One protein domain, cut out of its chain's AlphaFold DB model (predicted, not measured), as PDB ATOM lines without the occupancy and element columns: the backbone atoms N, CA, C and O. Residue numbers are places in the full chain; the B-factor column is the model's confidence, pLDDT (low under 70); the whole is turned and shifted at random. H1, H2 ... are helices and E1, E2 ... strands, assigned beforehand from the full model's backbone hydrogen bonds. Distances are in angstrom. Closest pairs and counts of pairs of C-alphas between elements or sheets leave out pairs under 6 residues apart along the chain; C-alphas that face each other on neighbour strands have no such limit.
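Overview. This is residues 214 to 266 of the 314 residues of the protein "DD3-3-like" of Paramuricea clavata (UniProt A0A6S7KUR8). A thin ribbon makes the length, from the loop at Phe 252, between E2 and E3, through E3, which runs on into E4, to the end at Pro 266, with E2 beside E3, E1 beside E4, and small helices H1 near E2 and H2 near E4. The 53 printed residues, with two helices and four strands (E1, H1, H2, E2, E3, E4), are mixed, the strands in two antiparallel pairs. The whole is elongated, 40 by 22 by 19 A, and only just loose, close to compact: radius of gyration of the C-alphas 12.0 A.

Arrangement. Start at E4, residues 261 to 265, antiparallel to E1, residues 214 to 217, at 137 degrees; N 217 and O 261, 2.8 A apart, are within hydrogen-bond range. Before Gly 260, E3, residues 256 to 259, runs on into E4 at 40 degrees. E3 and E2, residues 244 to 247, form an antiparallel hairpin; N 245 and O 258, 2.8 A apart, are within hydrogen-bond range. The closest C-alphas of H2, residues 237 to 241, and E4 are Glu 237 and Trp 262, 6.0 A. Those of H1, residues 220 to 225, and E2 are Tyr 222 and His 245, 7.0 A. In H1 and H2 every O i to N i+4 pair is within hydrogen-bond range.

Along the chain. Find C-alpha 214 at (-20.673, 24.828, 11.129), where E1 begins; E4 runs 12.0 A to C-alpha 265 at (-18.658, 20.039, 8.478).

Size, cuts and confidence. The farthest C-alphas, Phe 252 and Pro 266, are 41.0 A apart. The printed part has no cut, H1 to H2 is a long link, and no printed residue is under 70 in pLDDT.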
ATOM      1  N   TYR A 214     -20.977  23.772  12.079       97.56
ATOM      2  CA  TYR A 214     -20.673  24.828  11.129       97.56
ATOM      3  C   TYR A 214     -19.413  25.593  11.527       97.56
ATOM      4  O   TYR A 214     -19.104  25.792  12.708       97.56
ATOM      5  N   GLU A 215     -18.718  26.091  10.517       97.06
ATOM      6  CA  GLU A 215     -17.611  27.017  10.685       97.06
ATOM      7  C   GLU A 215     -17.597  28.089   9.600       97.06
ATOM      8  O   GLU A 215     -18.160  27.926   8.517       97.06
ATOM      9  N   CYS A 216     -16.919  29.197   9.898       97.88
ATOM     10  CA  CYS A 216     -16.704  30.258   8.930       97.88
ATOM     11  C   CYS A 216     -15.383  30.048   8.193       97.88
ATOM     12  O   CYS A 216     -14.305  30.182   8.778       97.88
ATOM     13  N   VAL A 217     -15.459  29.788   6.892       97.12
ATOM     14  CA  VAL A 217     -14.298  29.689   6.013       97.12
ATOM     15  C   VAL A 217     -14.059  31.048   5.367       97.12
ATOM     16  O   VAL A 217     -14.903  31.584   4.649       97.12
ATOM     17  N   LEU A 218     -12.886  31.625   5.630       96.75
ATOM     18  CA  LEU A 218     -12.485  32.896   5.037       96.75
ATOM     19  C   LEU A 218     -11.654  32.684   3.758       96.75
ATOM     20  O   LEU A 218     -10.799  31.793   3.724       96.75
ATOM     21  N   PRO A 219     -11.813  33.544   2.734       95.75
ATOM     22  CA  PRO A 219     -11.063  33.452   1.482       95.75
ATOM     23  C   PRO A 219      -9.542  33.488   1.673       95.75
ATOM     24  O   PRO A 219      -9.002  34.319   2.414       95.75
ATOM     25  N   LYS A 220      -8.814  32.619   0.959       94.00
ATOM     26  CA  LYS A 220      -7.352  32.482   1.098       94.00
ATOM     27  C   LYS A 220      -6.614  33.773   0.754       94.00
ATOM     28  O   LYS A 220      -5.599  34.083   1.375       94.00
ATOM     29  N   GLU A 221      -7.119  34.544  -0.197       93.12
ATOM     30  CA  GLU A 221      -6.578  35.833  -0.624       93.12
ATOM     31  C   GLU A 221      -6.657  36.869   0.506       93.12
ATOM     32  O   GLU A 221      -5.705  37.624   0.717       93.12
ATOM     33  N   TYR A 222      -7.737  36.857   1.297       93.69
ATOM     34  CA  TYR A 222      -7.843  37.680   2.503       93.69
ATOM     35  C   TYR A 222      -6.842  37.234   3.575       93.69
ATOM     36  O   TYR A 222      -6.131  38.056   4.153       93.69
ATOM     37  N   LEU A 223      -6.713  35.926   3.815       94.06
ATOM     38  CA  LEU A 223      -5.736  35.413   4.781       94.06
ATOM     39  C   LEU A 223      -4.297  35.792   4.388       94.06
ATOM     40  O   LEU A 223      -3.507  36.214   5.242       94.06
ATOM     41  N   ARG A 224      -3.977  35.730   3.088       92.06
ATOM     42  CA  ARG A 224      -2.705  36.200   2.514       92.06
ATOM     43  C   ARG A 224      -2.498  37.694   2.724       92.06
ATOM     44  O   ARG A 224      -1.420  38.077   3.171       92.06
ATOM     45  N   SER A 225      -3.514  38.529   2.487       91.38
ATOM     46  CA  SER A 225      -3.414  39.983   2.708       91.38
ATOM     47  C   SER A 225      -3.168  40.343   4.183       91.38
ATOM     48  O   SER A 225      -2.602  41.391   4.494       91.38
ATOM     49  N   LYS A 226      -3.519  39.439   5.109       93.12
ATOM     50  CA  LYS A 226      -3.214  39.528   6.548       93.12
ATOM     51  C   LYS A 226      -1.943  38.787   6.974       93.12
ATOM     52  O   LYS A 226      -1.715  38.629   8.180       93.12
ATOM     53  N   ASN A 227      -1.114  38.344   6.026       89.94
ATOM     54  CA  ASN A 227       0.104  37.559   6.256       89.94
ATOM     55  C   ASN A 227      -0.125  36.326   7.149       89.94
ATOM     56  O   ASN A 227       0.763  35.953   7.915       89.94
ATOM     57  N   TYR A 228      -1.331  35.748   7.119       88.94
ATOM     58  CA  TYR A 228      -1.749  34.640   7.985       88.94
ATOM     59  C   TYR A 228      -1.538  34.883   9.496       88.94
ATOM     60  O   TYR A 228      -1.347  33.940  10.259       88.94
ATOM     61  N   ARG A 229      -1.525  36.149   9.947       87.50
ATOM     62  CA  ARG A 229      -1.209  36.508  11.349       87.50
ATOM     63  C   ARG A 229      -2.156  37.514  11.995       87.50
ATOM     64  O   ARG A 229      -2.092  37.713  13.205       87.50
ATOM     65  N   ARG A 230      -2.971  38.218  11.206       88.44
ATOM     66  CA  ARG A 230      -3.774  39.371  11.662       88.44
ATOM     67  C   ARG A 230      -5.207  39.335  11.137       88.44
ATOM     68  O   ARG A 230      -5.736  40.359  10.705       88.44
ATOM     69  N   TYR A 231      -5.801  38.152  11.118       94.38
ATOM     70  CA  TYR A 231      -7.199  37.960  10.755       94.38
ATOM     71  C   TYR A 231      -8.006  37.495  11.968       94.38
ATOM     72  O   TYR A 231      -7.437  37.067  12.972       94.38
ATOM     73  N   LYS A 232      -9.327  37.635  11.880       95.38
ATOM     74  CA  LYS A 232     -10.282  37.120  12.860       95.38
ATOM     75  C   LYS A 232     -11.330  36.315  12.111       95.38
ATOM     76  O   LYS A 232     -11.853  36.816  11.119       95.38
ATOM     77  N   ILE A 233     -11.601  35.101  12.569       97.31
ATOM     78  CA  ILE A 233     -12.639  34.239  12.008       97.31
ATOM     79  C   ILE A 233     -13.928  34.482  12.808       97.31
ATOM     80  O   ILE A 233     -13.919  34.293  14.031       97.31
ATOM     81  N   PRO A 234     -15.019  34.938  12.171       97.19
ATOM     82  CA  PRO A 234     -16.336  34.983  12.796       97.19
ATOM     83  C   PRO A 234     -16.761  33.616  13.336       97.19
ATOM     84  O   PRO A 234     -16.505  32.590  12.714       97.19
ATOM     85  N   ASN A 235     -17.419  33.594  14.493       96.50
ATOM     86  CA  ASN A 235     -17.844  32.355  15.153       96.50
ATOM     87  C   ASN A 235     -19.341  32.057  15.001       96.50
ATOM     88  O   ASN A 235     -19.830  31.083  15.559       96.50
ATOM     89  N   ASN A 236     -20.075  32.900  14.282       96.81
ATOM     90  CA  ASN A 236     -21.500  32.739  14.034       96.81
ATOM     91  C   ASN A 236     -21.818  33.036  12.565       96.81
ATOM     92  O   ASN A 236     -21.066  33.737  11.882       96.81
ATOM     93  N   GLU A 237     -22.945  32.498  12.107       97.31
ATOM     94  CA  GLU A 237     -23.401  32.588  10.722       97.31
ATOM     95  C   GLU A 237     -23.586  34.034  10.257       97.31
ATOM     96  O   GLU A 237     -23.073  34.410   9.206       97.31
ATOM     97  N   ALA A 238     -24.268  34.857  11.058       97.50
ATOM     98  CA  ALA A 238     -24.587  36.232  10.692       97.50
ATOM     99  C   ALA A 238     -23.317  37.051  10.413       97.50
ATOM    100  O   ALA A 238     -23.204  37.675   9.358       97.50
ATOM    101  N   ASP A 239     -22.332  36.990  11.311       97.31
ATOM    102  CA  ASP A 239     -21.060  37.693  11.142       97.31
ATOM    103  C   ASP A 239     -20.209  37.092  10.011       97.31
ATOM    104  O   ASP A 239     -19.461  37.817   9.352       97.31
ATOM    105  N   CYS A 240     -20.306  35.779   9.770       97.75
ATOM    106  CA  CYS A 240     -19.601  35.130   8.667       97.75
ATOM    107  C   CYS A 240     -20.142  35.575   7.304       97.75
ATOM    108  O   CYS A 240     -19.371  35.950   6.425       97.75
ATOM    109  N   LEU A 241     -21.466  35.585   7.140       97.50
ATOM    110  CA  LEU A 241     -22.123  35.998   5.900       97.50
ATOM    111  C   LEU A 241     -22.045  37.515   5.675       97.50
ATOM    112  O   LEU A 241     -22.051  37.970   4.532       97.50
ATOM    113  N   ALA A 242     -21.934  38.300   6.751       97.31
ATOM    114  CA  ALA A 242     -21.681  39.737   6.680       97.31
ATOM    115  C   ALA A 242     -20.213  40.082   6.365       97.31
ATOM    116  O   ALA A 242     -19.908  41.235   6.050       97.31
ATOM    117  N   PHE A 243     -19.289  39.120   6.451       97.06
ATOM    118  CA  PHE A 243     -17.886  39.358   6.139       97.06
ATOM    119  C   PHE A 243     -17.706  39.650   4.644       97.06
ATOM    120  O   PHE A 243     -17.979  38.799   3.792       97.06
ATOM    121  N   SER A 244     -17.146  40.820   4.331       94.25
ATOM    122  CA  SER A 244     -16.672  41.148   2.989       94.25
ATOM    123  C   SER A 244     -15.284  41.790   3.004       94.25
ATOM    124  O   SER A 244     -14.895  42.519   3.922       94.25
ATOM    125  N   HIS A 245     -14.497  41.497   1.971       92.44
ATOM    126  CA  HIS A 245     -13.184  42.089   1.759       92.44
ATOM    127  C   HIS A 245     -12.974  42.419   0.286       92.44
ATOM    128  O   HIS A 245     -13.018  41.541  -0.571       92.44
ATOM    129  N   ILE A 246     -12.680  43.684  -0.005       91.81
ATOM    130  CA  ILE A 246     -12.322  44.113  -1.355       91.81
ATOM    131  C   ILE A 246     -10.863  43.742  -1.630       91.81
ATOM    132  O   ILE A 246      -9.948  44.232  -0.965       91.81
ATOM    133  N   HIS A 247     -10.656  42.877  -2.617       89.50
ATOM    134  CA  HIS A 247      -9.350  42.408  -3.052       89.50
ATOM    135  C   HIS A 247      -8.974  43.000  -4.413       89.50
ATOM    136  O   HIS A 247      -9.760  42.959  -5.356       89.50
ATOM    137  N   TYR A 248      -7.743  43.504  -4.519       87.50
ATOM    138  CA  TYR A 248      -7.150  43.985  -5.766       87.50
ATOM    139  C   TYR A 248      -5.986  43.057  -6.148       87.50
ATOM    140  O   TYR A 248      -4.941  43.119  -5.492       87.50
ATOM    141  N   PRO A 249      -6.133  42.203  -7.181       83.31
ATOM    142  CA  PRO A 249      -5.064  41.303  -7.633       83.31
ATOM    143  C   PRO A 249      -3.771  42.031  -8.038       83.31
ATOM    144  O   PRO A 249      -2.669  41.514  -7.882       83.31
ATOM    145  N   SER A 250      -3.909  43.251  -8.556       81.69
ATOM    146  CA  SER A 250      -2.833  44.176  -8.904       81.69
ATOM    147  C   SER A 250      -3.336  45.620  -8.806       81.69
ATOM    148  O   SER A 250      -4.543  45.863  -8.783       81.69
ATOM    149  N   ALA A 251      -2.421  46.594  -8.820       77.69
ATOM    150  CA  ALA A 251      -2.773  48.018  -8.790       77.69
ATOM    151  C   ALA A 251      -3.652  48.480  -9.975       77.69
ATOM    152  O   ALA A 251      -4.260  49.542  -9.898       77.69
ATOM    153  N   PHE A 252      -3.720  47.690 -11.052       80.06
ATOM    154  CA  PHE A 252      -4.412  48.034 -12.298       80.06
ATOM    155  C   PHE A 252      -5.584  47.099 -12.633       80.06
ATOM    156  O   PHE A 252      -6.194  47.238 -13.689       80.06
ATOM    157  N   SER A 253      -5.896  46.128 -11.772       81.62
ATOM    158  CA  SER A 253      -7.000  45.186 -11.988       81.62
ATOM    159  C   SER A 253      -8.282  45.649 -11.306       81.62
ATOM    160  O   SER A 253      -8.237  46.289 -10.255       81.62
ATOM    161  N   ASN A 254      -9.420  45.224 -11.854       87.44
ATOM    162  CA  ASN A 254     -10.714  45.380 -11.199       87.44
ATOM    163  C   ASN A 254     -10.719  44.710  -9.820       87.44
ATOM    164  O   ASN A 254     -10.079  43.676  -9.610       87.44
ATOM    165  N   ALA A 255     -11.441  45.325  -8.889       87.50
ATOM    166  CA  ALA A 255     -11.600  44.804  -7.545       87.50
ATOM    167  C   ALA A 255     -12.564  43.613  -7.540       87.50
ATOM    168  O   ALA A 255     -13.600  43.653  -8.205       87.50
ATOM    169  N   THR A 256     -12.255  42.598  -6.740       90.62
ATOM    170  CA  THR A 256     -13.158  41.477  -6.465       90.62
ATOM    171  C   THR A 256     -13.597  41.548  -5.011       90.62
ATOM    172  O   THR A 256     -12.764  41.695  -4.115       90.62
ATOM    173  N   GLU A 257     -14.899  41.442  -4.758       93.12
ATOM    174  CA  GLU A 257     -15.415  41.284  -3.400       93.12
ATOM    175  C   GLU A 257     -15.291  39.816  -2.982       93.12
ATOM    176  O   GLU A 257     -15.865  38.925  -3.603       93.12
ATOM    177  N   LEU A 258     -14.521  39.571  -1.928       94.50
ATOM    178  CA  LEU A 258     -14.379  38.271  -1.290       94.50
ATOM    179  C   LEU A 258     -15.338  38.193  -0.103       94.50
ATOM    180  O   LEU A 258     -15.411  39.143   0.677       94.50
ATOM    181  N   ARG A 259     -16.041  37.071   0.056       96.00
ATOM    182  CA  ARG A 259     -17.034  36.859   1.121       96.00
ATOM    183  C   ARG A 259     -16.695  35.633   1.960       96.00
ATOM    184  O   ARG A 259     -16.013  34.736   1.475       96.00
ATOM    185  N   GLY A 260     -17.126  35.634   3.218       96.62
ATOM    186  CA  GLY A 260     -17.022  34.467   4.090       96.62
ATOM    187  C   GLY A 260     -18.048  33.410   3.696       96.62
ATOM    188  O   GLY A 260     -19.141  33.744   3.236       96.62
ATOM    189  N   GLU A 261     -17.699  32.144   3.883       97.56
ATOM    190  CA  GLU A 261     -18.597  31.017   3.642       97.56
ATOM    191  C   GLU A 261     -18.910  30.321   4.966       97.56
ATOM    192  O   GLU A 261     -18.004  29.934   5.703       97.56
ATOM    193  N   TRP A 262     -20.197  30.161   5.272       97.88
ATOM    194  CA  TRP A 262     -20.651  29.397   6.431       97.88
ATOM    195  C   TRP A 262     -20.844  27.938   6.017       97.88
ATOM    196  O   TRP A 262     -21.815  27.589   5.345       97.88
ATOM    197  N   VAL A 263     -19.870  27.096   6.353       98.19
ATOM    198  CA  VAL A 263     -19.749  25.736   5.821       98.19
ATOM    199  C   VAL A 263     -20.105  24.722   6.899       98.19
ATOM    200  O   VAL A 263     -19.568  24.773   8.003       98.19
ATOM    201  N   LEU A 264     -20.983  23.774   6.564       98.19
ATOM    202  CA  LEU A 264     -21.261  22.609   7.402       98.19
ATOM    203  C   LEU A 264     -20.132  21.585   7.253       98.19
ATOM    204  O   LEU A 264     -19.888  21.076   6.156       98.19
ATOM    205  N   ARG A 265     -19.484  21.240   8.362       97.69
ATOM    206  CA  ARG A 265     -18.658  20.039   8.478       97.69
ATOM    207  C   ARG A 265     -19.535  18.865   8.916       97.69
ATOM    208  O   ARG A 265     -20.366  19.037   9.810       97.69
ATOM    209  N   PRO A 266     -19.411  17.696   8.264       97.94
ATOM    210  CA  PRO A 266     -20.196  16.527   8.636       97.94
ATOM    211  C   PRO A 266     -19.853  16.084  10.062       97.94
ATOM    212  O   PRO A 266     -18.756  16.352  10.548       97.94
TER     213      PRO A 266